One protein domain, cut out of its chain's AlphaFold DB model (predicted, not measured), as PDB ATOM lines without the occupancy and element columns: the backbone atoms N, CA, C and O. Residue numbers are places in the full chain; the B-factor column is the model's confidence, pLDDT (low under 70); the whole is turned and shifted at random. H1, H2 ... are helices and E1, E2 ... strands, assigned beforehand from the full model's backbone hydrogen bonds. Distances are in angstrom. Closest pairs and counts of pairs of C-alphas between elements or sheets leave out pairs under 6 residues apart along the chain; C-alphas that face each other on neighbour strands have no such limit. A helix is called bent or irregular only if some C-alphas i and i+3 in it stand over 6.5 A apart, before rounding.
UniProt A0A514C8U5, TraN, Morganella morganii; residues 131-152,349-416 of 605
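AT A GLANCE: This is residues 131 to 152 and 349 to 416 of the 605 residues of the protein "TraN" of Morganella morganii (UniProt A0A514C8U5). A long, narrow, twisted ribbon of antiparallel strands makes a rod: E3 runs nearly its whole length, E1 pairs along one side, E2 folds back as a hairpin with E3 at one end, and short E4 does so at the other. Two short helices, H1 and H2, sit on the same face, well separated along the ribbon. The printed part has 90 residues, in the order E1, H1, E2, E3, E4, H2; the class is mixed. It is extended, with a radius of gyration of the C-alphas of 20.0 A and spans of 66 by 20 by 16 A.

IN THESE COORDINATES: E1, residues 132 to 148, begins at C-alpha 132 (43.176, -51.006, 16.871) and is 48.5 A long. After the cut comes H1, residues 352 to 359, irregular, with C-alphas 353 and 356 7.2 A apart. E2, residues 363 to 374, is 29.4 A long and bends by 60 degrees at residue 366. E3, residues 377 to 398, is 60.9 A long. E4 is residues 401 to 403, and H2, residues 408 to 413, ends at C-alpha 413 (40.489, -46.551, -0.455).

HOW THE PARTS SIT: In the branched sheet, E1 lies on one side of E3; E2 and E4 lie on the other. E2, E3 and E4 form a meander, each strand the antiparallel neighbour of the one before. N 140 and O 389 of E1 and E3 are 2.8 A apart, N 369 and O 382 of E2 and E3 2.8 A, and N 396 and O 403 of E3 and E4 2.8 A, each within hydrogen-bond range. H1 is on the sheet at a height of 7.9 A, only just over E3 alone, with 2 C-alphas on E2; its closest C-alpha pair with E1 is Arg 148 and Gly 352, 4.4 A. H2 is on it at 5.6 A, only just over none of the strands, with 2 C-alphas on E1; its closest C-alpha pair with E3 is Ala 393 and Cys 409, 5.2 A. O i to N i+4 pairs are within range in 2 of 4 in H1 and 1 of 2 in H2.

THE WHOLE: The farthest C-alphas, Cys 131 and Gly 375, are 66.5 A apart. Residues 153 to 348 are not printed, and C-alphas 152 and 349 are 7.7 A apart across the cut. The links printed whole are tight. Mean pLDDT of the printed part is 76.9; residues 400 to 416 are among those under 70.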
ATOM      1  N   CYS A 131      43.750 -55.786  16.920       67.31
ATOM      2  CA  CYS A 131      43.170 -54.761  16.056       67.31
ATOM      3  C   CYS A 131      42.932 -53.461  16.833       67.31
ATOM      4  O   CYS A 131      42.352 -53.487  17.922       67.31
ATOM      5  N   ARG A 132      43.396 -52.333  16.287       73.56
ATOM      6  CA  ARG A 132      43.176 -51.006  16.871       73.56
ATOM      7  C   ARG A 132      42.258 -50.190  15.983       73.56
ATOM      8  O   ARG A 132      42.475 -50.135  14.774       73.56
ATOM      9  N   ASP A 133      41.279 -49.540  16.599       76.31
ATOM     10  CA  ASP A 133      40.415 -48.590  15.908       76.31
ATOM     11  C   ASP A 133      41.249 -47.394  15.441       76.31
ATOM     12  O   ASP A 133      42.010 -46.802  16.213       76.31
ATOM     13  N   VAL A 134      41.107 -47.050  14.169       67.88
ATOM     14  CA  VAL A 134      41.747 -45.912  13.523       67.88
ATOM     15  C   VAL A 134      40.727 -45.110  12.735       67.88
ATOM     16  O   VAL A 134      39.728 -45.635  12.243       67.88
ATOM     17  N   THR A 135      40.987 -43.814  12.614       68.94
ATOM     18  CA  THR A 135      40.224 -42.919  11.748       68.94
ATOM     19  C   THR A 135      41.050 -42.642  10.505       68.94
ATOM     20  O   THR A 135      42.202 -42.223  10.598       68.94
ATOM     21  N   LEU A 136      40.469 -42.919   9.343       65.38
ATOM     22  CA  LEU A 136      41.061 -42.623   8.047       65.38
ATOM     23  C   LEU A 136      40.497 -41.307   7.561       65.38
ATOM     24  O   LEU A 136      39.317 -41.239   7.228       65.38
ATOM     25  N   ASP A 137      41.349 -40.293   7.504       66.62
ATOM     26  CA  ASP A 137      41.005 -39.001   6.933       66.62
ATOM     27  C   ASP A 137      41.449 -38.944   5.472       66.62
ATOM     28  O   ASP A 137      42.628 -39.113   5.150       66.62
ATOM     29  N   LYS A 138      40.508 -38.650   4.580       67.62
ATOM     30  CA  LYS A 138      40.773 -38.340   3.178       67.62
ATOM     31  C   LYS A 138      40.223 -36.969   2.852       67.62
ATOM     32  O   LYS A 138      39.133 -36.597   3.274       67.62
ATOM     33  N   THR A 139      41.000 -36.204   2.098       66.50
ATOM     34  CA  THR A 139      40.520 -34.958   1.502       66.50
ATOM     35  C   THR A 139      40.232 -35.235   0.038       66.50
ATOM     36  O   THR A 139      41.156 -35.455  -0.743       66.50
ATOM     37  N   ASP A 140      38.955 -35.255  -0.315       70.12
ATOM     38  CA  ASP A 140      38.505 -35.296  -1.697       70.12
ATOM     39  C   ASP A 140      38.418 -33.871  -2.242       70.12
ATOM     40  O   ASP A 140      37.995 -32.947  -1.546       70.12
ATOM     41  N   ILE A 141      38.813 -33.688  -3.498       76.75
ATOM     42  CA  ILE A 141      38.680 -32.409  -4.193       76.75
ATOM     43  C   ILE A 141      37.564 -32.554  -5.221       76.75
ATOM     44  O   ILE A 141      37.684 -33.320  -6.178       76.75
ATOM     45  N   THR A 142      36.482 -31.804  -5.041       80.00
ATOM     46  CA  THR A 142      35.370 -31.739  -5.989       80.00
ATOM     47  C   THR A 142      35.455 -30.470  -6.825       80.00
ATOM     48  O   THR A 142      35.906 -29.419  -6.377       80.00
ATOM     49  N   THR A 143      35.020 -30.556  -8.079       83.88
ATOM     50  CA  THR A 143      34.891 -29.386  -8.955       83.88
ATOM     51  C   THR A 143      33.420 -29.008  -9.060       83.88
ATOM     52  O   THR A 143      32.585 -29.883  -9.264       83.88
ATOM     53  N   HIS A 144      33.091 -27.725  -8.968       85.75
ATOM     54  CA  HIS A 144      31.727 -27.219  -9.110       85.75
ATOM     55  C   HIS A 144      31.672 -26.109 -10.155       85.75
ATOM     56  O   HIS A 144      32.572 -25.270 -10.230       85.75
ATOM     57  N   TYR A 145      30.599 -26.090 -10.943       88.12
ATOM     58  CA  TYR A 145      30.350 -25.078 -11.966       88.12
ATOM     59  C   TYR A 145      29.160 -24.223 -11.550       88.12
ATOM     60  O   TYR A 145      28.105 -24.737 -11.185       88.12
ATOM     61  N   CYS A 146      29.307 -22.909 -11.633       86.69
ATOM     62  CA  CYS A 146      28.239 -21.979 -11.302       86.69
ATOM     63  C   CYS A 146      28.288 -20.750 -12.210       86.69
ATOM     64  O   CYS A 146      29.279 -20.498 -12.894       86.69
ATOM     65  N   GLU A 147      27.207 -19.980 -12.228       87.12
ATOM     66  CA  GLU A 147      27.114 -18.745 -12.999       87.12
ATOM     67  C   GLU A 147      26.908 -17.561 -12.068       87.12
ATOM     68  O   GLU A 147      26.127 -17.637 -11.112       87.12
ATOM     69  N   ARG A 148      27.562 -16.449 -12.396       86.56
ATOM     70  CA  ARG A 148      27.399 -15.175 -11.702       86.56
ATOM     71  C   ARG A 148      27.511 -14.001 -12.666       86.56
ATOM     72  O   ARG A 148      27.953 -14.138 -13.808       86.56
ATOM     73  N   SER A 149      27.113 -12.837 -12.182       86.56
ATOM     74  CA  SER A 149      27.088 -11.596 -12.945       86.56
ATOM     75  C   SER A 149      27.996 -10.577 -12.257       86.56
ATOM     76  O   SER A 149      27.732 -10.226 -11.106       86.56
ATOM     77  N   PRO A 150      29.066 -10.090 -12.904       87.19
ATOM     78  CA  PRO A 150      29.902  -9.045 -12.325       87.19
ATOM     79  C   PRO A 150      29.181  -7.689 -12.342       87.19
ATOM     80  O   PRO A 150      28.207  -7.481 -13.076       87.19
ATOM     81  N   ALA A 151      29.680  -6.748 -11.538       85.31
ATOM     82  CA  ALA A 151      29.224  -5.366 -11.589       85.31
ATOM     83  C   ALA A 151      29.735  -4.691 -12.872       85.31
ATOM     84  O   ALA A 151      30.931  -4.735 -13.164       85.31
ATOM     85  N   VAL A 152      28.840  -4.054 -13.628       85.81
ATOM     86  CA  VAL A 152      29.162  -3.412 -14.910       85.81
ATOM     87  C   VAL A 152      28.425  -2.089 -15.050       85.81
ATOM     88  O   VAL A 152      27.210  -2.014 -14.861       85.81
ATOM     89  N   ALA A 349      26.774  -6.423  -9.059       81.81
ATOM     90  CA  ALA A 349      27.235  -7.795  -8.926       81.81
ATOM     91  C   ALA A 349      26.123  -8.672  -8.323       81.81
ATOM     92  O   ALA A 349      25.490  -8.305  -7.331       81.81
ATOM     93  N   ASP A 350      25.901  -9.834  -8.927       81.62
ATOM     94  CA  ASP A 350      25.033 -10.890  -8.417       81.62
ATOM     95  C   ASP A 350      25.853 -12.178  -8.387       81.62
ATOM     96  O   ASP A 350      26.300 -12.658  -9.432       81.62
ATOM     97  N   ASN A 351      26.054 -12.730  -7.187       82.56
ATOM     98  CA  ASN A 351      26.790 -13.978  -6.986       82.56
ATOM     99  C   ASN A 351      26.103 -15.171  -7.656       82.56
ATOM    100  O   ASN A 351      26.725 -16.217  -7.816       82.56
ATOM    101  N   GLY A 352      24.845 -15.031  -8.072       80.44
ATOM    102  CA  GLY A 352      24.190 -16.033  -8.886       80.44
ATOM    103  C   GLY A 352      24.091 -17.384  -8.173       80.44
ATOM    104  O   GLY A 352      23.837 -17.453  -6.973       80.44
ATOM    105  N   SER A 353      24.303 -18.477  -8.912       80.50
ATOM    106  CA  SER A 353      24.374 -19.825  -8.325       80.50
ATOM    107  C   SER A 353      25.710 -20.100  -7.625       80.50
ATOM    108  O   SER A 353      25.876 -21.153  -7.012       80.50
ATOM    109  N   CYS A 354      26.660 -19.161  -7.684       86.56
ATOM    110  CA  CYS A 354      27.947 -19.270  -7.005       86.56
ATOM    111  C   CYS A 354      27.894 -18.854  -5.532       86.56
ATOM    112  O   CYS A 354      28.868 -19.086  -4.824       86.56
ATOM    113  N   ASP A 355      26.807 -18.239  -5.053       84.12
ATOM    114  CA  ASP A 355      26.767 -17.624  -3.719       84.12
ATOM    115  C   ASP A 355      27.121 -18.601  -2.583       84.12
ATOM    116  O   ASP A 355      27.937 -18.272  -1.722       84.12
ATOM    117  N   ALA A 356      26.586 -19.826  -2.621       83.88
ATOM    118  CA  ALA A 356      26.897 -20.862  -1.634       83.88
ATOM    119  C   ALA A 356      28.378 -21.284  -1.675       83.88
ATOM    120  O   ALA A 356      29.016 -21.391  -0.631       83.88
ATOM    121  N   LEU A 357      28.940 -21.454  -2.876       85.00
ATOM    122  CA  LEU A 357      30.346 -21.827  -3.073       85.00
ATOM    123  C   LEU A 357      31.290 -20.702  -2.636       85.00
ATOM    124  O   LEU A 357      32.308 -20.959  -2.010       85.00
ATOM    125  N   MET A 358      30.927 -19.445  -2.902       87.81
ATOM    126  CA  MET A 358      31.706 -18.270  -2.500       87.81
ATOM    127  C   MET A 358      31.729 -18.053  -0.985       87.81
ATOM    128  O   MET A 358      32.677 -17.466  -0.467       87.81
ATOM    129  N   LYS A 359      30.688 -18.497  -0.274       87.56
ATOM    130  CA  LYS A 359      30.606 -18.439   1.192       87.56
ATOM    131  C   LYS A 359      31.238 -19.652   1.872       87.56
ATOM    132  O   LYS A 359      31.426 -19.616   3.086       87.56
ATOM    133  N   ASN A 360      31.550 -20.707   1.121       84.00
ATOM    134  CA  ASN A 360      32.154 -21.914   1.659       84.00
ATOM    135  C   ASN A 360      33.688 -21.764   1.713       84.00
ATOM    136  O   ASN A 360      34.324 -21.728   0.660       84.00
ATOM    137  N   PRO A 361      34.311 -21.722   2.907       86.75
ATOM    138  CA  PRO A 361      35.762 -21.576   3.033       86.75
ATOM    139  C   PRO A 361      36.550 -22.774   2.488       86.75
ATOM    140  O   PRO A 361      37.747 -22.644   2.254       86.75
ATOM    141  N   ALA A 362      35.902 -23.923   2.270       84.69
ATOM    142  CA  ALA A 362      36.524 -25.083   1.640       84.69
ATOM    143  C   ALA A 362      36.597 -24.972   0.107       84.69
ATOM    144  O   ALA A 362      37.191 -25.833  -0.531       84.69
ATOM    145  N   CYS A 363      35.999 -23.941  -0.499       86.75
ATOM    146  CA  CYS A 363      35.933 -23.756  -1.946       86.75
ATOM    147  C   CYS A 363      36.811 -22.593  -2.420       86.75
ATOM    148  O   CYS A 363      36.697 -21.467  -1.943       86.75
ATOM    149  N   THR A 364      37.628 -22.840  -3.444       90.94
ATOM    150  CA  THR A 364      38.483 -21.833  -4.089       90.94
ATOM    151  C   THR A 364      38.122 -21.677  -5.564       90.94
ATOM    152  O   THR A 364      37.931 -22.659  -6.279       90.94
ATOM    153  N   LEU A 365      38.039 -20.432  -6.042       91.06
ATOM    154  CA  LEU A 365      37.798 -20.129  -7.454       91.06
ATOM    155  C   LEU A 365      39.006 -20.565  -8.299       91.06
ATOM    156  O   LEU A 365      40.094 -20.014  -8.157       91.06
ATOM    157  N   ALA A 366      38.796 -21.517  -9.202       89.94
ATOM    158  CA  ALA A 366      39.829 -22.066 -10.077       89.94
ATOM    159  C   ALA A 366      39.878 -21.368 -11.445       89.94
ATOM    160  O   ALA A 366      40.955 -21.125 -11.987       89.94
ATOM    161  N   LYS A 367      38.714 -21.047 -12.026       91.56
ATOM    162  CA  LYS A 367      38.619 -20.439 -13.363       91.56
ATOM    163  C   LYS A 367      37.349 -19.609 -13.506       91.56
ATOM    164  O   LYS A 367      36.299 -20.000 -13.009       91.56
ATOM    165  N   THR A 368      37.426 -18.517 -14.258       92.94
ATOM    166  CA  THR A 368      36.256 -17.802 -14.780       92.94
ATOM    167  C   THR A 368      36.301 -17.756 -16.300       92.94
ATOM    168  O   THR A 368      37.369 -17.674 -16.908       92.94
ATOM    169  N   THR A 369      35.134 -17.849 -16.928       93.31
ATOM    170  CA  THR A 369      34.966 -17.726 -18.378       93.31
ATOM    171  C   THR A 369      33.799 -16.792 -18.644       93.31
ATOM    172  O   THR A 369      32.700 -17.034 -18.151       93.31
ATOM    173  N   CYS A 370      34.021 -15.734 -19.422       92.62
ATOM    174  CA  CYS A 370      32.936 -14.842 -19.806       92.62
ATOM    175  C   CYS A 370      31.999 -15.548 -20.793       92.62
ATOM    176  O   CYS A 370      32.448 -16.020 -21.837       92.62
ATOM    177  N   THR A 371      30.713 -15.626 -20.460       88.75
ATOM    178  CA  THR A 371      29.682 -16.285 -21.277       88.75
ATOM    179  C   THR A 371      28.792 -15.283 -22.008       88.75
ATOM    180  O   THR A 371      28.219 -15.611 -23.043       88.75
ATOM    181  N   GLU A 372      28.724 -14.039 -21.529       87.88
ATOM    182  CA  GLU A 372      28.041 -12.929 -22.195       87.88
ATOM    183  C   GLU A 372      28.876 -11.653 -22.054       87.88
ATOM    184  O   GLU A 372      29.253 -11.288 -20.943       87.88
ATOM    185  N   GLN A 373      29.128 -10.936 -23.154       89.38
ATOM    186  CA  GLN A 373      29.870  -9.671 -23.149       89.38
ATOM    187  C   GLN A 373      29.166  -8.591 -23.977       89.38
ATOM    188  O   GLN A 373      28.501  -8.888 -24.970       89.38
ATOM    189  N   SER A 374      29.350  -7.328 -23.594       84.44
ATOM    190  CA  SER A 374      28.936  -6.155 -24.369       84.44
ATOM    191  C   SER A 374      30.109  -5.182 -24.459       84.44
ATOM    192  O   SER A 374      30.592  -4.654 -23.453       84.44
ATOM    193  N   GLY A 375      30.638  -5.012 -25.673       84.44
ATOM    194  CA  GLY A 375      31.955  -4.406 -25.859       84.44
ATOM    195  C   GLY A 375      33.030  -5.229 -25.140       84.44
ATOM    196  O   GLY A 375      33.094  -6.443 -25.306       84.44
ATOM    197  N   ALA A 376      33.844  -4.570 -24.318       84.38
ATOM    198  CA  ALA A 376      34.846  -5.225 -23.474       84.38
ATOM    199  C   ALA A 376      34.316  -5.654 -22.091       84.38
ATOM    200  O   ALA A 376      35.049  -6.268 -21.320       84.38
ATOM    201  N   ALA A 377      33.074  -5.303 -21.737       87.12
ATOM    202  CA  ALA A 377      32.527  -5.629 -20.427       87.12
ATOM    203  C   ALA A 377      31.885  -7.017 -20.432       87.12
ATOM    204  O   ALA A 377      30.978  -7.286 -21.221       87.12
ATOM    205  N   CYS A 378      32.319  -7.875 -19.510       89.94
ATOM    206  CA  CYS A 378      31.672  -9.154 -19.270       89.94
ATOM    207  C   CYS A 378      30.376  -8.935 -18.486       89.94
ATOM    208  O   CYS A 378      30.415  -8.392 -17.389       89.94
ATOM    209  N   LEU A 379      29.234  -9.327 -19.040       86.12
ATOM    210  CA  LEU A 379      27.922  -9.206 -18.403       86.12
ATOM    211  C   LEU A 379      27.555 -10.444 -17.586       86.12
ATOM    212  O   LEU A 379      26.786 -10.328 -16.628       86.12
ATOM    213  N   ARG A 380      28.106 -11.606 -17.949       87.94
ATOM    214  CA  ARG A 380      27.882 -12.881 -17.269       87.94
ATOM    215  C   ARG A 380      29.104 -13.773 -17.408       87.94
ATOM    216  O   ARG A 380      29.697 -13.844 -18.483       87.94
ATOM    217  N   GLU A 381      29.455 -14.466 -16.335       91.31
ATOM    218  CA  GLU A 381      30.563 -15.412 -16.332       91.31
ATOM    219  C   GLU A 381      30.177 -16.747 -15.697       91.31
ATOM    220  O   GLU A 381      29.426 -16.813 -14.721       91.31
ATOM    221  N   GLN A 382      30.730 -17.818 -16.259       90.31
ATOM    222  CA  GLN A 382      30.766 -19.130 -15.636       90.31
ATOM    223  C   GLN A 382      32.029 -19.216 -14.777       90.31
ATOM    224  O   GLN A 382      33.140 -18.980 -15.261       90.31
ATOM    225  N   ALA A 383      31.856 -19.561 -13.509       91.25
ATOM    226  CA  ALA A 383      32.926 -19.772 -12.554       91.25
ATOM    227  C   ALA A 383      33.052 -21.263 -12.218       91.25
ATOM    228  O   ALA A 383      32.057 -21.974 -12.075       91.25
ATOM    229  N   VAL A 384      34.293 -21.715 -12.083       91.00
ATOM    230  CA  VAL A 384      34.654 -23.072 -11.678       91.00
ATOM    231  C   VAL A 384      35.306 -22.987 -10.308       91.00
ATOM    232  O   VAL A 384      36.314 -22.296 -10.157       91.00
ATOM    233  N   PHE A 385      34.741 -23.676  -9.324       88.31
ATOM    234  CA  PHE A 385      35.278 -23.780  -7.972       88.31
ATOM    235  C   PHE A 385      35.862 -25.170  -7.740       88.31
ATOM    236  O   PHE A 385      35.289 -26.165  -8.171       88.31
ATOM    237  N   SER A 386      36.991 -25.219  -7.044       88.62
ATOM    238  CA  SER A 386      37.589 -26.433  -6.500       88.62
ATOM    239  C   SER A 386      37.315 -26.446  -5.002       88.62
ATOM    240  O   SER A 386      37.747 -25.526  -4.308       88.62
ATOM    241  N   CYS A 387      36.574 -27.435  -4.518       84.62
ATOM    242  CA  CYS A 387      36.148 -27.541  -3.131       84.62
ATOM    243  C   CYS A 387      36.770 -28.762  -2.459       84.62
ATOM    244  O   CYS A 387      36.767 -29.852  -3.021       84.62
ATOM    245  N   GLU A 388      37.286 -28.582  -1.250       82.19
ATOM    246  CA  GLU A 388      37.814 -29.662  -0.422       82.19
ATOM    247  C   GLU A 388      36.696 -30.263   0.436       82.19
ATOM    248  O   GLU A 388      35.995 -29.561   1.168       82.19
ATOM    249  N   LYS A 389      36.546 -31.584   0.385       73.06
ATOM    250  CA  LYS A 389      35.648 -32.350   1.243       73.06
ATOM    251  C   LYS A 389      36.477 -33.313   2.075       73.06
ATOM    252  O   LYS A 389      37.137 -34.198   1.541       73.06
ATOM    253  N   LYS A 390      36.439 -33.150   3.396       69.25
ATOM    254  CA  LYS A 390      37.049 -34.112   4.316       69.25
ATOM    255  C   LYS A 390      36.071 -35.250   4.559       69.25
ATOM    256  O   LYS A 390      34.951 -35.011   5.003       69.25
ATOM    257  N   VAL A 391      36.502 -36.464   4.256       67.00
ATOM    258  CA  VAL A 391      35.775 -37.696   4.533       67.00
ATOM    259  C   VAL A 391      36.594 -38.471   5.552       67.00
ATOM    260  O   VAL A 391      37.761 -38.771   5.309       67.00
ATOM    261  N   SER A 392      35.981 -38.759   6.695       67.31
ATOM    262  CA  SER A 392      36.597 -39.526   7.771       67.31
ATOM    263  C   SER A 392      35.804 -40.812   7.958       67.31
ATOM    264  O   SER A 392      34.594 -40.743   8.171       67.31
ATOM    265  N   ALA A 393      36.458 -41.970   7.895       66.38
ATOM    266  CA  ALA A 393      35.820 -43.251   8.204       66.38
ATOM    267  C   ALA A 393      36.574 -43.986   9.311       66.38
ATOM    268  O   ALA A 393      37.803 -43.929   9.398       66.38
ATOM    269  N   ALA A 394      35.824 -44.687  10.157       70.44
ATOM    270  CA  ALA A 394      36.390 -45.572  11.161       70.44
ATOM    271  C   ALA A 394      36.763 -46.919  10.520       70.44
ATOM    272  O   ALA A 394      35.981 -47.497   9.767       70.44
ATOM    273  N   GLY A 395      37.948 -47.428  10.839       72.06
ATOM    274  CA  GLY A 395      38.400 -48.764  10.459       72.06
ATOM    275  C   GLY A 395      39.237 -49.389  11.569       72.06
ATOM    276  O   GLY A 395      39.607 -48.716  12.527       72.06
ATOM    277  N   GLN A 396      39.542 -50.676  11.457       74.38
ATOM    278  CA  GLN A 396      40.447 -51.372  12.367       74.38
ATOM    279  C   GLN A 396      41.740 -51.747  11.656       74.38
ATOM    280  O   GLN A 396      41.721 -52.477  10.673       74.38
ATOM    281  N   LEU A 397      42.876 -51.284  12.171       68.69
ATOM    282  CA  LEU A 397      44.189 -51.749  11.730       68.69
ATOM    283  C   LEU A 397      44.556 -53.017  12.505       68.69
ATOM    284  O   LEU A 397      44.816 -52.971  13.711       68.69
ATOM    285  N   CYS A 398      44.561 -54.150  11.805       72.88
ATOM    286  CA  CYS A 398      44.893 -55.476  12.317       72.88
ATOM    287  C   CYS A 398      46.226 -55.931  11.700       72.88
ATOM    288  O   CYS A 398      46.263 -56.569  10.651       72.88
ATOM    289  N   GLY A 399      47.352 -55.581  12.327       72.06
ATOM    290  CA  GLY A 399      48.671 -55.783  11.713       72.06
ATOM    291  C   GLY A 399      48.925 -54.761  10.598       72.06
ATOM    292  O   GLY A 399      48.955 -53.568  10.883       72.06
ATOM    293  N   MET A 400      49.121 -55.220   9.356       56.34
ATOM    294  CA  MET A 400      49.239 -54.347   8.170       56.34
ATOM    295  C   MET A 400      47.920 -54.202   7.397       56.34
ATOM    296  O   MET A 400      47.843 -53.388   6.480       56.34
ATOM    297  N   ASP A 401      46.897 -54.976   7.764       57.59
ATOM    298  CA  ASP A 401      45.624 -55.004   7.057       57.59
ATOM    299  C   ASP A 401      44.636 -54.034   7.711       57.59
ATOM    300  O   ASP A 401      44.404 -54.066   8.925       57.59
ATOM    301  N   LEU A 402      44.057 -53.158   6.892       64.88
ATOM    302  CA  LEU A 402      42.952 -52.296   7.287       64.88
ATOM    303  C   LEU A 402      41.632 -53.048   7.077       64.88
ATOM    304  O   LEU A 402      41.291 -53.407   5.955       64.88
ATOM    305  N   VAL A 403      40.883 -53.252   8.157       66.38
ATOM    306  CA  VAL A 403      39.574 -53.909   8.167       66.38
ATOM    307  C   VAL A 403      38.484 -52.859   8.358       66.38
ATOM    308  O   VAL A 403      38.387 -52.224   9.409       66.38
ATOM    309  N   CYS A 404      37.637 -52.686   7.347       64.25
ATOM    310  CA  CYS A 404      36.518 -51.753   7.383       64.25
ATOM    311  C   CYS A 404      35.294 -52.384   8.052       64.25
ATOM    312  O   CYS A 404      34.577 -53.175   7.451       64.25
ATOM    313  N   THR A 405      35.028 -52.024   9.308       56.81
ATOM    314  CA  THR A 405      33.908 -52.574  10.093       56.81
ATOM    315  C   THR A 405      32.531 -52.117   9.602       56.81
ATOM    316  O   THR A 405      31.561 -52.844   9.798       56.81
ATOM    317  N   SER A 406      32.431 -50.953   8.947       56.97
ATOM    318  CA  SER A 406      31.192 -50.430   8.341       56.97
ATOM    319  C   SER A 406      31.191 -50.443   6.803       56.97
ATOM    320  O   SER A 406      30.197 -50.045   6.201       56.97
ATOM    321  N   GLY A 407      32.286 -50.861   6.151       55.78
ATOM    322  CA  GLY A 407      32.485 -50.729   4.695       55.78
ATOM    323  C   GLY A 407      32.707 -49.286   4.200       55.78
ATOM    324  O   GLY A 407      33.059 -49.071   3.044       55.78
ATOM    325  N   GLU A 408      32.563 -48.275   5.064       55.00
ATOM    326  CA  GLU A 408      32.726 -46.857   4.702       55.00
ATOM    327  C   GLU A 408      34.182 -46.503   4.365       55.00
ATOM    328  O   GLU A 408      34.425 -45.662   3.500       55.00
ATOM    329  N   CYS A 409      35.169 -47.171   4.977       59.88
ATOM    330  CA  CYS A 409      36.569 -46.963   4.605       59.88
ATOM    331  C   CYS A 409      37.002 -47.672   3.312       59.88
ATOM    332  O   CYS A 409      38.010 -47.269   2.727       59.88
ATOM    333  N   ASP A 410      36.225 -48.628   2.790       56.62
ATOM    334  CA  ASP A 410      36.507 -49.239   1.484       56.62
ATOM    335  C   ASP A 410      36.260 -48.236   0.346       56.62
ATOM    336  O   ASP A 410      36.993 -48.228  -0.643       56.62
ATOM    337  N   GLN A 411      35.305 -47.313   0.516       54.59
ATOM    338  CA  GLN A 411      35.035 -46.206  -0.419       54.59
ATOM    339  C   GLN A 411      36.080 -45.081  -0.353       54.59
ATOM    340  O   GLN A 411      36.260 -44.319  -1.302       54.59
ATOM    341  N   ILE A 412      36.786 -44.961   0.772       53.62
ATOM    342  CA  ILE A 412      37.907 -44.027   0.909       53.62
ATOM    343  C   ILE A 412      39.117 -44.549   0.118       53.62
ATOM    344  O   ILE A 412      39.778 -43.765  -0.572       53.62
ATOM    345  N   ASN A 413      39.355 -45.865   0.170       47.38
ATOM    346  CA  ASN A 413      40.489 -46.551  -0.455       47.38
ATOM    347  C   ASN A 413      40.277 -46.842  -1.955       47.38
ATOM    348  O   ASN A 413      41.204 -46.749  -2.758       47.38
ATOM    349  N   SER A 414      39.037 -47.135  -2.347       50.91
ATOM    350  CA  SER A 414      38.606 -47.330  -3.736       50.91
ATOM    351  C   SER A 414      38.004 -46.016  -4.211       50.91
ATOM    352  O   SER A 414      36.984 -45.623  -3.672       50.91
ATOM    353  N   GLY A 415      38.595 -45.287  -5.161       49.44
ATOM    354  CA  GLY A 415      38.076 -43.986  -5.626       49.44
ATOM    355  C   GLY A 415      36.644 -44.036  -6.198       49.44
ATOM    356  O   GLY A 415      36.472 -44.010  -7.414       49.44
ATOM    357  N   GLY A 416      35.630 -44.082  -5.326       48.34
ATOM    358  CA  GLY A 416      34.232 -44.475  -5.568       48.34
ATOM    359  C   GLY A 416      33.380 -43.540  -6.428       48.34
ATOM    360  O   GLY A 416      32.157 -43.562  -6.346       48.34
TER     361      GLY A 416